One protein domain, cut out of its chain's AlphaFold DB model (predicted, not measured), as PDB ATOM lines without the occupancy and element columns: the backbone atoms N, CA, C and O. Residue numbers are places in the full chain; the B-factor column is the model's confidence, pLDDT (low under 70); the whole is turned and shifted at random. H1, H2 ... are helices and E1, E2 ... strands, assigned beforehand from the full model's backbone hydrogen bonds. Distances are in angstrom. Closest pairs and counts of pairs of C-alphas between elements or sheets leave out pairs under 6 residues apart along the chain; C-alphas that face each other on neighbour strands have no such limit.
ATOM      1  N   THR A  37     186.171 177.977 217.394       95.69
ATOM      2  CA  THR A  37     187.200 176.975 217.646       95.69
ATOM      3  C   THR A  37     186.717 175.610 217.203       95.69
ATOM      4  O   THR A  37     185.524 175.304 217.216       95.69
ATOM      5  N   PHE A  38     187.667 174.789 216.781       97.38
ATOM      6  CA  PHE A  38     187.384 173.481 216.220       97.38
ATOM      7  C   PHE A  38     188.028 172.394 217.072       97.38
ATOM      8  O   PHE A  38     189.077 172.617 217.675       97.38
ATOM      9  N   GLU A  39     187.432 171.206 217.062       97.25
ATOM     10  CA  GLU A  39     188.004 169.966 217.589       97.25
ATOM     11  C   GLU A  39     187.737 168.842 216.580       97.25
ATOM     12  O   GLU A  39     186.591 168.624 216.187       97.25
ATOM     13  N   VAL A  40     188.777 168.123 216.145       97.62
ATOM     14  CA  VAL A  40     188.617 166.913 215.322       97.62
ATOM     15  C   VAL A  40     188.845 165.688 216.190       97.62
ATOM     16  O   VAL A  40     189.877 165.550 216.843       97.62
ATOM     17  N   ILE A  41     187.880 164.777 216.157       97.81
ATOM     18  CA  ILE A  41     187.851 163.574 216.981       97.81
ATOM     19  C   ILE A  41     187.753 162.367 216.066       97.81
ATOM     20  O   ILE A  41     186.921 162.335 215.162       97.81
ATOM     21  N   ARG A  42     188.586 161.359 216.306       96.69
ATOM     22  CA  ARG A  42     188.522 160.080 215.607       96.69
ATOM     23  C   ARG A  42     187.598 159.111 216.342       96.69
ATOM     24  O   ARG A  42     187.763 158.864 217.537       96.69
ATOM     25  N   GLU A  43     186.680 158.509 215.601       96.50
ATOM     26  CA  GLU A  43     185.751 157.492 216.093       96.50
ATOM     27  C   GLU A  43     186.292 156.067 215.852       96.50
ATOM     28  O   GLU A  43     187.148 155.866 214.979       96.50
ATOM     29  N   PRO A  44     185.831 155.049 216.609       92.75
ATOM     30  CA  PRO A  44     184.882 155.108 217.736       92.75
ATOM     31  C   PRO A  44     185.545 155.410 219.091       92.75
ATOM     32  O   PRO A  44     184.865 155.591 220.096       92.75
ATOM     33  N   ASN A  45     186.880 155.455 219.132       90.56
ATOM     34  CA  ASN A  45     187.646 155.591 220.376       90.56
ATOM     35  C   ASN A  45     187.588 157.008 220.973       90.56
ATOM     36  O   ASN A  45     188.166 157.240 222.032       90.56
ATOM     37  N   LYS A  46     186.927 157.951 220.289       94.50
ATOM     38  CA  LYS A  46     186.807 159.367 220.657       94.50
ATOM     39  C   LYS A  46     188.153 160.018 220.976       94.50
ATOM     40  O   LYS A  46     188.277 160.780 221.933       94.50
ATOM     41  N   THR A  47     189.174 159.715 220.178       94.38
ATOM     42  CA  THR A  47     190.518 160.267 220.380       94.38
ATOM     43  C   THR A  47     190.664 161.601 219.661       94.38
ATOM     44  O   THR A  47     190.361 161.712 218.474       94.38
ATOM     45  N   SER A  48     191.148 162.620 220.372       96.25
ATOM     46  CA  SER A  48     191.436 163.924 219.769       96.25
ATOM     47  C   SER A  48     192.577 163.803 218.757       96.25
ATOM     48  O   SER A  48     193.581 163.124 219.005       96.25
ATOM     49  N   VAL A  49     192.413 164.427 217.592       97.38
ATOM     50  CA  VAL A  49     193.446 164.480 216.557       97.38
ATOM     51  C   VAL A  49     194.446 165.584 216.912       97.38
ATOM     52  O   VAL A  49     194.052 166.745 217.033       97.38
ATOM     53  N   PRO A  50     195.745 165.266 217.054       97.19
ATOM     54  CA  PRO A  50     196.749 166.245 217.430       97.19
ATOM     55  C   PRO A  50     197.042 167.177 216.255       97.19
ATOM     56  O   PRO A  50     197.517 166.772 215.195       97.19
ATOM     57  N   TRP A  51     196.806 168.461 216.460       97.19
ATOM     58  CA  TRP A  51     197.105 169.507 215.491       97.19
ATOM     59  C   TRP A  51     197.699 170.730 216.183       97.19
ATOM     60  O   TRP A  51     197.633 170.875 217.403       97.19
ATOM     61  N   THR A  52     198.327 171.611 215.416       96.75
ATOM     62  CA  THR A  52     199.032 172.768 215.963       96.75
ATOM     63  C   THR A  52     198.845 174.004 215.098       96.75
ATOM     64  O   THR A  52     198.628 173.912 213.891       96.75
ATOM     65  N   TYR A  53     198.928 175.175 215.727       95.94
ATOM     66  CA  TYR A  53     199.080 176.450 215.029       95.94
ATOM     67  C   TYR A  53     200.548 176.727 214.659       95.94
ATOM     68  O   TYR A  53     200.830 177.634 213.877       95.94
ATOM     69  N   LYS A  54     201.514 175.985 215.217       94.88
ATOM     70  CA  LYS A  54     202.934 176.197 214.916       94.88
ATOM     71  C   LYS A  54     203.183 175.925 213.430       94.88
ATOM     72  O   LYS A  54     202.758 174.906 212.897       94.88
ATOM     73  N   ARG A 126     194.815 175.055 211.429       97.81
ATOM     74  CA  ARG A 126     195.804 174.187 212.092       97.81
ATOM     75  C   ARG A 126     196.458 173.234 211.098       97.81
ATOM     76  O   ARG A 126     195.910 172.969 210.029       97.81
ATOM     77  N   ILE A 127     197.615 172.703 211.479       97.31
ATOM     78  CA  ILE A 127     198.351 171.657 210.759       97.31
ATOM     79  C   ILE A 127     198.360 170.394 211.622       97.31
ATOM     80  O   ILE A 127     198.586 170.469 212.829       97.31
ATOM     81  N   LEU A 128     198.123 169.234 211.006       97.62
ATOM     82  CA  LEU A 128     198.249 167.933 211.664       97.62
ATOM     83  C   LEU A 128     199.678 167.740 212.187       97.62
ATOM     84  O   LEU A 128     200.639 167.888 211.430       97.62
ATOM     85  N   ILE A 129     199.821 167.350 213.452       97.50
ATOM     86  CA  ILE A 129     201.129 166.983 213.996       97.50
ATOM     87  C   ILE A 129     201.461 165.569 213.513       97.50
ATOM     88  O   ILE A 129     200.798 164.603 213.885       97.50
ATOM     89  N   ARG A 130     202.491 165.458 212.669       95.62
ATOM     90  CA  ARG A 130     202.961 164.191 212.072       95.62
ATOM     91  C   ARG A 130     204.248 163.659 212.711       95.62
ATOM     92  O   ARG A 130     204.841 162.715 212.199       95.62
ATOM     93  N   ASP A 131     204.695 164.291 213.791       94.75
ATOM     94  CA  ASP A 131     205.886 163.889 214.534       94.75
ATOM     95  C   ASP A 131     205.708 162.478 215.125       94.75
ATOM     96  O   ASP A 131     204.665 162.171 215.702       94.75
ATOM     97  N   ALA A 132     206.721 161.619 214.984       91.50
ATOM     98  CA  ALA A 132     206.669 160.228 215.436       91.50
ATOM     99  C   ALA A 132     206.593 160.075 216.970       91.50
ATOM    100  O   ALA A 132     206.155 159.039 217.467       91.50
ATOM    101  N   THR A 133     206.997 161.097 217.724       92.69
ATOM    102  CA  THR A 133     206.922 161.124 219.192       92.69
ATOM    103  C   THR A 133     205.512 161.431 219.694       92.69
ATOM    104  O   THR A 133     205.135 161.013 220.790       92.69
ATOM    105  N   VAL A 134     204.692 162.108 218.886       92.50
ATOM    106  CA  VAL A 134     203.317 162.467 219.240       92.50
ATOM    107  C   VAL A 134     202.374 161.335 218.853       92.50
ATOM    108  O   VAL A 134     202.445 160.783 217.756       92.50
ATOM    109  N   SER A 135     201.481 160.962 219.775       91.12
ATOM    110  CA  SER A 135     200.532 159.855 219.586       91.12
ATOM    111  C   SER A 135     201.200 158.558 219.103       91.12
ATOM    112  O   SER A 135     200.624 157.839 218.290       91.12
ATOM    113  N   GLN A 136     202.428 158.281 219.563       92.00
ATOM    114  CA  GLN A 136     203.212 157.095 219.180       92.00
ATOM    115  C   GLN A 136     203.356 156.929 217.653       92.00
ATOM    116  O   GLN A 136     203.372 155.815 217.134       92.00
ATOM    117  N   GLY A 137     203.401 158.043 216.914       92.94
ATOM    118  CA  GLY A 137     203.588 158.056 215.465       92.94
ATOM    119  C   GLY A 137     202.363 157.642 214.655       92.94
ATOM    120  O   GLY A 137     202.458 157.522 213.431       92.94
ATOM    121  N   PHE A 138     201.202 157.494 215.299       94.56
ATOM    122  CA  PHE A 138     199.954 157.072 214.660       94.56
ATOM    123  C   PHE A 138     199.535 157.965 213.476       94.56
ATOM    124  O   PHE A 138     198.938 157.478 212.518       94.56
ATOM    125  N   TYR A 139     199.890 159.254 213.507       96.12
ATOM    126  CA  TYR A 139     199.562 160.236 212.463       96.12
ATOM    127  C   TYR A 139     200.736 160.584 211.533       96.12
ATOM    128  O   TYR A 139     200.637 161.507 210.721       96.12
ATOM    129  N   SER A 140     201.858 159.858 211.606       95.94
ATOM    130  CA  SER A 140     203.051 160.128 210.784       95.94
ATOM    131  C   SER A 140     202.758 160.081 209.276       95.94
ATOM    132  O   SER A 140     203.236 160.924 208.513       95.94
ATOM    133  N   GLY A 141     201.885 159.166 208.846       95.81
ATOM    134  CA  GLY A 141     201.399 159.037 207.467       95.81
ATOM    135  C   GLY A 141     200.269 159.995 207.067       95.81
ATOM    136  O   GLY A 141     199.869 159.992 205.908       95.81
ATOM    137  N   GLY A 142     199.760 160.824 207.984       95.81
ATOM    138  CA  GLY A 142     198.547 161.624 207.788       95.81
ATOM    139  C   GLY A 142     197.385 161.133 208.654       95.81
ATOM    140  O   GLY A 142     197.599 160.442 209.646       95.81
ATOM    141  N   LEU A 143     196.155 161.505 208.293       96.50
ATOM    142  CA  LEU A 143     194.950 160.984 208.947       96.50
ATOM    143  C   LEU A 143     194.668 159.560 208.443       96.50
ATOM    144  O   LEU A 143     194.459 159.391 207.241       96.50
ATOM    145  N   PRO A 144     194.648 158.540 209.319       95.50
ATOM    146  CA  PRO A 144     194.259 157.192 208.918       95.50
ATOM    147  C   PRO A 144     192.815 157.139 208.410       95.50
ATOM    148  O   PRO A 144     191.972 157.933 208.820       95.50
ATOM    149  N   ALA A 145     192.499 156.162 207.562       96.38
ATOM    150  CA  ALA A 145     191.121 155.939 207.141       96.38
ATOM    151  C   ALA A 145     190.217 155.633 208.353       96.38
ATOM    152  O   ALA A 145     190.602 154.909 209.279       96.38
ATOM    153  N   GLY A 146     189.009 156.192 208.348       95.81
ATOM    154  CA  GLY A 146     188.032 156.004 209.412       95.81
ATOM    155  C   GLY A 146     187.054 157.164 209.515       95.81
ATOM    156  O   GLY A 146     187.099 158.112 208.732       95.81
ATOM    157  N   ASN A 147     186.179 157.075 210.511       97.94
ATOM    158  CA  ASN A 147     185.191 158.106 210.786       97.94
ATOM    159  C   ASN A 147     185.771 159.166 211.722       97.94
ATOM    160  O   ASN A 147     186.452 158.851 212.702       97.94
ATOM    161  N   TYR A 148     185.455 160.420 211.420       98.06
ATOM    162  CA  TYR A 148     185.860 161.573 212.204       98.06
ATOM    163  C   TYR A 148     184.657 162.464 212.482       98.06
ATOM    164  O   TYR A 148     183.802 162.658 211.619       98.06
ATOM    165  N   THR A 149     184.642 163.044 213.674       98.12
ATOM    166  CA  THR A 149     183.679 164.052 214.100       98.12
ATOM    167  C   THR A 149     184.403 165.391 214.194       98.12
ATOM    168  O   THR A 149     185.404 165.501 214.903       98.12
ATOM    169  N   LEU A 150     183.900 166.410 213.496       97.56
ATOM    170  CA  LEU A 150     184.324 167.800 213.675       97.56
ATOM    171  C   LEU A 150     183.335 168.488 214.616       97.56
ATOM    172  O   LEU A 150     182.152 168.598 214.290       97.56
ATOM    173  N   ARG A 151     183.812 168.961 215.766       97.75
ATOM    174  CA  ARG A 151     183.045 169.840 216.651       97.75
ATOM    175  C   ARG A 151     183.435 171.286 216.394       97.75
ATOM    176  O   ARG A 151     184.615 171.589 216.218       97.75
ATOM    177  N   ILE A 152     182.428 172.151 216.370       97.75
ATOM    178  CA  ILE A 152     182.563 173.590 216.153       97.75
ATOM    179  C   ILE A 152     181.991 174.280 217.387       97.75
ATOM    180  O   ILE A 152     180.873 173.971 217.804       97.75
ATOM    181  N   HIS A 153     182.769 175.180 217.974       96.06
ATOM    182  CA  HIS A 153     182.362 176.020 219.092       96.06
ATOM    183  C   HIS A 153     182.406 177.474 218.630       96.06
ATOM    184  O   HIS A 153     183.501 177.988 218.389       96.06
ATOM    185  N   SER A 154     181.236 178.093 218.502       88.88
ATOM    186  CA  SER A 154     181.045 179.484 218.065       88.88
ATOM    187  C   SER A 154     180.734 180.404 219.246       88.88
ATOM    188  O   SER A 154     180.062 179.928 220.193       88.88
TER     189      SER A 154
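What this domain is: This is residues 37 to 54 and 126 to 154 of the 154 residues of the protein "Cell cycle control protein 50C" of Anisakis simplex (UniProt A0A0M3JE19). Little regular structure is present: a flat piece in which a ribbon of two antiparallel strands, E1 and E2, makes one end, and loops with the short helix H1 make the other. The 47 printed residues run E1, H1, E2, a mixed class with 16 residues in named elements. The whole is compact, with a radius of gyration of the C-alphas of 10.8 A and spans of 32 by 27 by 13 A.

How they stand to each other: E1, residues 37 to 42, and E2, residues 148 to 153, are antiparallel neighbours at 161 degrees; N 39 and O 151 are within hydrogen-bond range at 3.0 A. Short antiparallel pairings join residues 41 to 42 with 47 to 48, and 51 to 52 with 127 to 128. H1, residues 134 to 137, is too short for an O i to N i+4 pair; its one O i to N i+3 pair is within range.

Where its parts are: E1 spans 17.1 A from C-alpha 37 at (187.200, 176.975, 217.646), H1 5.8 A, and E2 16.4 A to C-alpha 153 at (182.362, 176.020, 219.092).

The domain as a whole: Residues 55 to 125 are not printed; C-alphas 54 and 126 are 7.9 A apart across the cut. The link from H1 to E2 is short, with 10 residues. No printed residue is under 70 in pLDDT.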